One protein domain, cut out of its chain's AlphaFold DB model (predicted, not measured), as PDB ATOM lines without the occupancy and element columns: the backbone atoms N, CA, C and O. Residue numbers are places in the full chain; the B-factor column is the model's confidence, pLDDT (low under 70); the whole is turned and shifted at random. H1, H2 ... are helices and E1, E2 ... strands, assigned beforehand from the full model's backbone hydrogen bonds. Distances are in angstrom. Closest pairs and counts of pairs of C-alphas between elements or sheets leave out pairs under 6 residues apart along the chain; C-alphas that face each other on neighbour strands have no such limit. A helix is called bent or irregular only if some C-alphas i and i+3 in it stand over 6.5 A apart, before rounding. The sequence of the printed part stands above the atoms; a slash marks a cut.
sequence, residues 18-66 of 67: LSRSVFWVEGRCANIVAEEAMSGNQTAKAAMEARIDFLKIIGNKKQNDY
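AT A GLANCE: This is residues 18 to 66 of the 67 residues of an uncharacterized protein of viral metagenome (UniProt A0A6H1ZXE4). A small two-strand hairpin, E1 and E2, forms one end of a thin body with the short helices H1 and H2, and from the other end of that body the long helix H3 runs off as an arm, making an L. The arm sticks out with residues 52 to 66. The printed part has 49 residues, with elements in the order H1, E1, E2, H2, H3; the sheet is antiparallel and the class is mostly helix. The whole is loose, with a radius of gyration of the C-alphas of 13.3 A, and flat, spanning 38 by 28 by 14 A.

HOW THE PARTS SIT: E1, residues 23 to 25, and E2, residues 28 to 30, are antiparallel neighbours at 141 degrees and form a hairpin; N 28 and O 25 are within hydrogen-bond range at 2.9 A, and N 30 and O 23 at 3.2 A. H1, residues 18 to 22, touches H2, residues 32 to 38; their closest C-alphas, of Ser 21 and Val 33, are 5.5 A apart. H2 touches H3, residues 42 to 64, which meets it with residues 43 to 48 alone; the closest C-alphas, of Ala 37 and Lys 45, are 4.8 A apart. These two run opposite ways at a steep tilt of 68 degrees, only just short of about perpendicular. H1 and H3 only just touch, with 3 pairs of C-alphas within 8 A, the closest those of Leu 18 and Ala 47 at 5.8 A; H3 does so with residues 47 to 51 alone. E1 and E2 are apart from H3. In H2 and H3 every O i to N i+4 pair is within hydrogen-bond range; in H1 0 of 1 is, and 0 of 2 O i to N i+3 pairs.

IN THESE COORDINATES: H1 begins at C-alpha 18, (-11.840, 33.562, 15.222), and is irregular, with C-alphas 19 and 22 7.3 A apart. E1 measures 6.3 A, E2 5.8 A and H2 9.8 A from first to last C-alpha. H3 runs 33.4 A from C-alpha 42, (-18.197, 22.121, 14.669), to C-alpha 64, (-3.565, 38.537, 39.754).

THE WHOLE: The two C-alphas farthest apart, of Ser 39 and Tyr 66, are 40.1 A apart. The printed part has no cut, and the four links are tight. Mean pLDDT of the printed part is 71.6; residues 21 to 30 and 59 to 66 are under 70.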
ATOM      1  N   LEU A  18     -12.291  32.654  14.164       79.88
ATOM      2  CA  LEU A  18     -11.840  33.562  15.222       79.88
ATOM      3  C   LEU A  18     -11.765  35.028  14.756       79.88
ATOM      4  O   LEU A  18     -12.086  35.919  15.545       79.88
ATOM      5  N   SER A  19     -11.429  35.304  13.491       78.94
ATOM      6  CA  SER A  19     -11.395  36.673  12.951       78.94
ATOM      7  C   SER A  19     -12.786  37.269  12.686       78.94
ATOM      8  O   SER A  19     -12.973  38.474  12.844       78.94
ATOM      9  N   ARG A  20     -13.797  36.444  12.380       70.50
ATOM     10  CA  ARG A  20     -15.204  36.870  12.178       70.50
ATOM     11  C   ARG A  20     -15.974  37.141  13.463       70.50
ATOM     12  O   ARG A  20     -17.151  37.491  13.430       70.50
ATOM     13  N   SER A  21     -15.323  36.967  14.603       64.94
ATOM     14  CA  SER A  21     -15.957  37.008  15.914       64.94
ATOM     15  C   SER A  21     -16.413  38.409  16.360       64.94
ATOM     16  O   SER A  21     -16.991  38.549  17.438       64.94
ATOM     17  N   VAL A  22     -16.181  39.436  15.531       63.22
ATOM     18  CA  VAL A  22     -16.761  40.783  15.636       63.22
ATOM     19  C   VAL A  22     -16.949  41.353  14.219       63.22
ATOM     20  O   VAL A  22     -16.215  42.244  13.800       63.22
ATOM     21  N   PHE A  23     -17.878  40.812  13.426       60.44
ATOM     22  CA  PHE A  23     -18.187  41.406  12.122       60.44
ATOM     23  C   PHE A  23     -19.308  42.442  12.285       60.44
ATOM     24  O   PHE A  23     -20.433  42.115  12.662       60.44
ATOM     25  N   TRP A  24     -18.987  43.716  12.062       51.41
ATOM     26  CA  TRP A  24     -19.958  44.808  12.125       51.41
ATOM     27  C   TRP A  24     -20.654  44.941  10.768       51.41
ATOM     28  O   TRP A  24     -20.007  45.258   9.772       51.41
ATOM     29  N   VAL A  25     -21.963  44.686  10.728       57.59
ATOM     30  CA  VAL A  25     -22.804  44.905   9.541       57.59
ATOM     31  C   VAL A  25     -23.779  46.020   9.882       57.59
ATOM     32  O   VAL A  25     -24.553  45.869  10.823       57.59
ATOM     33  N   GLU A  26     -23.702  47.137   9.154       53.78
ATOM     34  CA  GLU A  26     -24.656  48.264   9.154       53.78
ATOM     35  C   GLU A  26     -25.439  48.457  10.470       53.78
ATOM     36  O   GLU A  26     -26.648  48.234  10.560       53.78
ATOM     37  N   GLY A  27     -24.728  48.855  11.530       57.19
ATOM     38  CA  GLY A  27     -25.339  49.227  12.810       57.19
ATOM     39  C   GLY A  27     -25.716  48.070  13.743       57.19
ATOM     40  O   GLY A  27     -26.192  48.336  14.847       57.19
ATOM     41  N   ARG A  28     -25.471  46.804  13.377       54.38
ATOM     42  CA  ARG A  28     -25.649  45.638  14.261       54.38
ATOM     43  C   ARG A  28     -24.328  44.890  14.441       54.38
ATOM     44  O   ARG A  28     -23.636  44.555  13.481       54.38
ATOM     45  N   CYS A  29     -23.973  44.601  15.691       59.47
ATOM     46  CA  CYS A  29     -22.896  43.663  15.999       59.47
ATOM     47  C   CYS A  29     -23.381  42.242  15.680       59.47
ATOM     48  O   CYS A  29     -24.065  41.635  16.502       59.47
ATOM     49  N   ALA A  30     -23.058  41.722  14.494       63.06
ATOM     50  CA  ALA A  30     -23.381  40.349  14.121       63.06
ATOM     51  C   ALA A  30     -22.269  39.417  14.623       63.06
ATOM     52  O   ALA A  30     -21.133  39.448  14.143       63.06
ATOM     53  N   ASN A  31     -22.570  38.591  15.628       76.88
ATOM     54  CA  ASN A  31     -21.632  37.566  16.082       76.88
ATOM     55  C   ASN A  31     -21.779  36.313  15.211       76.88
ATOM     56  O   ASN A  31     -22.414  35.336  15.603       76.88
ATOM     57  N   ILE A  32     -21.163  36.351  14.031       80.44
ATOM     58  CA  ILE A  32     -21.289  35.290  13.025       80.44
ATOM     59  C   ILE A  32     -20.801  33.934  13.555       80.44
ATOM     60  O   ILE A  32     -21.371  32.894  13.245       80.44
ATOM     61  N   VAL A  33     -19.758  33.926  14.386       84.19
ATOM     62  CA  VAL A  33     -19.233  32.679  14.963       84.19
ATOM     63  C   VAL A  33     -20.269  32.016  15.867       84.19
ATOM     64  O   VAL A  33     -20.408  30.796  15.839       84.19
ATOM     65  N   ALA A  34     -21.017  32.805  16.646       83.31
ATOM     66  CA  ALA A  34     -22.084  32.273  17.484       83.31
ATOM     67  C   ALA A  34     -23.244  31.718  16.645       83.31
ATOM     68  O   ALA A  34     -23.735  30.635  16.949       83.31
ATOM     69  N   GLU A  35     -23.635  32.407  15.571       85.31
ATOM     70  CA  GLU A  35     -24.686  31.942  14.652       85.31
ATOM     71  C   GLU A  35     -24.314  30.607  13.987       85.31
ATOM     72  O   GLU A  35     -25.098  29.660  13.998       85.31
ATOM     73  N   GLU A  36     -23.083  30.488  13.489       86.62
ATOM     74  CA  GLU A  36     -22.550  29.254  12.896       86.62
ATOM     75  C   GLU A  36     -22.437  28.122  13.933       86.62
ATOM     76  O   GLU A  36     -22.757  26.964  13.667       86.62
ATOM     77  N   ALA A  37     -22.030  28.433  15.165       87.12
ATOM     78  CA  ALA A  37     -22.002  27.440  16.235       87.12
ATOM     79  C   ALA A  37     -23.418  26.932  16.571       87.12
ATOM     80  O   ALA A  37     -23.606  25.726  16.779       87.12
ATOM     81  N   MET A  38     -24.415  27.827  16.578       86.69
ATOM     82  CA  MET A  38     -25.830  27.491  16.781       86.69
ATOM     83  C   MET A  38     -26.410  26.667  15.626       86.69
ATOM     84  O   MET A  38     -27.233  25.789  15.878       86.69
ATOM     85  N   SER A  39     -25.951  26.881  14.388       90.81
ATOM     86  CA  SER A  39     -26.356  26.081  13.221       90.81
ATOM     87  C   SER A  39     -25.722  24.682  13.186       90.81
ATOM     88  O   SER A  39     -26.070  23.860  12.340       90.81
ATOM     89  N   GLY A  40     -24.826  24.374  14.132       87.31
ATOM     90  CA  GLY A  40     -24.221  23.052  14.291       87.31
ATOM     91  C   GLY A  40     -22.812  22.921  13.715       87.31
ATOM     92  O   GLY A  40     -22.238  21.833  13.786       87.31
ATOM     93  N   ASN A  41     -22.225  24.008  13.213       88.12
ATOM     94  CA  ASN A  41     -20.872  24.019  12.672       88.12
ATOM     95  C   ASN A  41     -19.832  23.725  13.769       88.12
ATOM     96  O   ASN A  41     -19.653  24.493  14.718       88.12
ATOM     97  N   GLN A  42     -19.134  22.595  13.645       87.94
ATOM     98  CA  GLN A  42     -18.197  22.121  14.669       87.94
ATOM     99  C   GLN A  42     -16.958  23.015  14.794       87.94
ATOM    100  O   GLN A  42     -16.474  23.243  15.902       87.94
ATOM    101  N   THR A  43     -16.474  23.590  13.691       85.06
ATOM    102  CA  THR A  43     -15.324  24.504  13.724       85.06
ATOM    103  C   THR A  43     -15.681  25.815  14.421       85.06
ATOM    104  O   THR A  43     -14.886  26.331  15.204       85.06
ATOM    105  N   ALA A  44     -16.897  26.327  14.211       85.50
ATOM    106  CA  ALA A  44     -17.385  27.508  14.922       85.50
ATOM    107  C   ALA A  44     -17.550  27.251  16.431       85.50
ATOM    108  O   ALA A  44     -17.196  28.104  17.247       85.50
ATOM    109  N   LYS A  45     -18.012  26.053  16.823       87.12
ATOM    110  CA  LYS A  45     -18.056  25.633  18.235       87.12
ATOM    111  C   LYS A  45     -16.662  25.599  18.860       87.12
ATOM    112  O   LYS A  45     -16.459  26.210  19.907       87.12
ATOM    113  N   ALA A  46     -15.691  24.987  18.182       86.88
ATOM    114  CA  ALA A  46     -14.299  24.972  18.633       86.88
ATOM    115  C   ALA A  46     -13.719  26.394  18.767       86.88
ATOM    116  O   ALA A  46     -13.012  26.693  19.730       86.88
ATOM    117  N   ALA A  47     -14.061  27.304  17.848       85.69
ATOM    118  CA  ALA A  47     -13.668  28.711  17.928       85.69
ATOM    119  C   ALA A  47     -14.260  29.419  19.161       85.69
ATOM    120  O   ALA A  47     -13.556  30.173  19.836       85.69
ATOM    121  N   MET A  48     -15.535  29.166  19.481       84.88
ATOM    122  CA  MET A  48     -16.188  29.704  20.683       84.88
ATOM    123  C   MET A  48     -15.534  29.191  21.968       84.88
ATOM    124  O   MET A  48     -15.259  29.986  22.866       84.88
ATOM    125  N   GLU A  49     -15.240  27.892  22.049       85.31
ATOM    126  CA  GLU A  49     -14.556  27.286  23.198       85.31
ATOM    127  C   GLU A  49     -13.155  27.876  23.395       85.31
ATOM    128  O   GLU A  49     -12.831  28.346  24.488       85.31
ATOM    129  N   ALA A  50     -12.361  27.962  22.322       83.00
ATOM    130  CA  ALA A  50     -11.035  28.574  22.360       83.00
ATOM    131  C   ALA A  50     -11.092  30.043  22.812       83.00
ATOM    132  O   ALA A  50     -10.251  30.494  23.595       83.00
ATOM    133  N   ARG A  51     -12.110  30.795  22.369       78.88
ATOM    134  CA  ARG A  51     -12.318  32.183  22.797       78.88
ATOM    135  C   ARG A  51     -12.690  32.277  24.277       78.88
ATOM    136  O   ARG A  51     -12.159  33.145  24.965       78.88
ATOM    137  N   ILE A  52     -13.566  31.406  24.776       80.75
ATOM    138  CA  ILE A  52     -13.928  31.353  26.201       80.75
ATOM    139  C   ILE A  52     -12.692  31.051  27.053       80.75
ATOM    140  O   ILE A  52     -12.466  31.725  28.057       80.75
ATOM    141  N   ASP A  53     -11.870  30.087  26.648       82.31
ATOM    142  CA  ASP A  53     -10.657  29.728  27.380       82.31
ATOM    143  C   ASP A  53      -9.630  30.864  27.383       82.31
ATOM    144  O   ASP A  53      -9.067  31.188  28.431       82.31
ATOM    145  N   PHE A  54      -9.446  31.550  26.253       76.12
ATOM    146  CA  PHE A  54      -8.609  32.747  26.184       76.12
ATOM    147  C   PHE A  54      -9.121  33.867  27.102       76.12
ATOM    148  O   PHE A  54      -8.344  34.474  27.842       76.12
ATOM    149  N   LEU A  55     -10.436  34.106  27.117       72.12
ATOM    150  CA  LEU A  55     -11.058  35.088  28.004       72.12
ATOM    151  C   LEU A  55     -10.905  34.715  29.482       72.12
ATOM    152  O   LEU A  55     -10.666  35.607  30.290       72.12
ATOM    153  N   LYS A  56     -10.980  33.430  29.847       76.25
ATOM    154  CA  LYS A  56     -10.694  32.962  31.215       76.25
ATOM    155  C   LYS A  56      -9.240  33.216  31.602       76.25
ATOM    156  O   LYS A  56      -8.985  33.659  32.716       76.25
ATOM    157  N   ILE A  57      -8.290  32.982  30.694       74.75
ATOM    158  CA  ILE A  57      -6.867  33.262  30.939       74.75
ATOM    159  C   ILE A  57      -6.647  34.760  31.173       74.75
ATOM    160  O   ILE A  57      -5.983  35.130  32.140       74.75
ATOM    161  N   ILE A  58      -7.217  35.628  30.331       70.81
ATOM    162  CA  ILE A  58      -7.095  37.086  30.501       70.81
ATOM    163  C   ILE A  58      -7.833  37.568  31.753       70.81
ATOM    164  O   ILE A  58      -7.314  38.409  32.481       70.81
ATOM    165  N   GLY A  59      -9.033  37.046  32.009       62.38
ATOM    166  CA  GLY A  59      -9.837  37.379  33.184       62.38
ATOM    167  C   GLY A  59      -9.127  37.010  34.485       62.38
ATOM    168  O   GLY A  59      -9.058  37.836  35.390       62.38
ATOM    169  N   ASN A  60      -8.501  35.832  34.535       57.22
ATOM    170  CA  ASN A  60      -7.665  35.413  35.660       57.22
ATOM    171  C   ASN A  60      -6.365  36.227  35.758       57.22
ATOM    172  O   ASN A  60      -5.921  36.520  36.863       57.22
ATOM    173  N   LYS A  61      -5.768  36.649  34.631       50.16
ATOM    174  CA  LYS A  61      -4.621  37.576  34.638       50.16
ATOM    175  C   LYS A  61      -4.980  38.910  35.287       50.16
ATOM    176  O   LYS A  61      -4.273  39.351  36.181       50.16
ATOM    177  N   LYS A  62      -6.131  39.491  34.926       46.38
ATOM    178  CA  LYS A  62      -6.619  40.724  35.560       46.38
ATOM    179  C   LYS A  62      -6.864  40.575  37.060       46.38
ATOM    180  O   LYS A  62      -6.841  41.582  37.744       46.38
ATOM    181  N   GLN A  63      -7.106  39.369  37.574       42.09
ATOM    182  CA  GLN A  63      -7.319  39.138  39.005       42.09
ATOM    183  C   GLN A  63      -6.001  39.032  39.797       42.09
ATOM    184  O   GLN A  63      -5.989  39.343  40.983       42.09
ATOM    185  N   ASN A  64      -4.897  38.649  39.142       38.28
ATOM    186  CA  ASN A  64      -3.565  38.537  39.754       38.28
ATOM    187  C   ASN A  64      -2.725  39.823  39.681       38.28
ATOM    188  O   ASN A  64      -1.730  39.915  40.387       38.28
ATOM    189  N   ASP A  65      -3.124  40.811  38.877       38.22
ATOM    190  CA  ASP A  65      -2.432  42.109  38.782       38.22
ATOM    191  C   ASP A  65      -2.951  43.147  39.815       38.22
ATOM    192  O   ASP A  65      -2.581  44.319  39.757       38.22
ATOM    193  N   TYR A  66      -3.816  42.735  40.758       37.16
ATOM    194  CA  TYR A  66      -4.346  43.565  41.860       37.16
ATOM    195  C   TYR A  66      -3.839  43.155  43.262       37.16
ATOM    196  O   TYR A  66      -4.445  43.561  44.255       37.16
TER     197      TYR A  66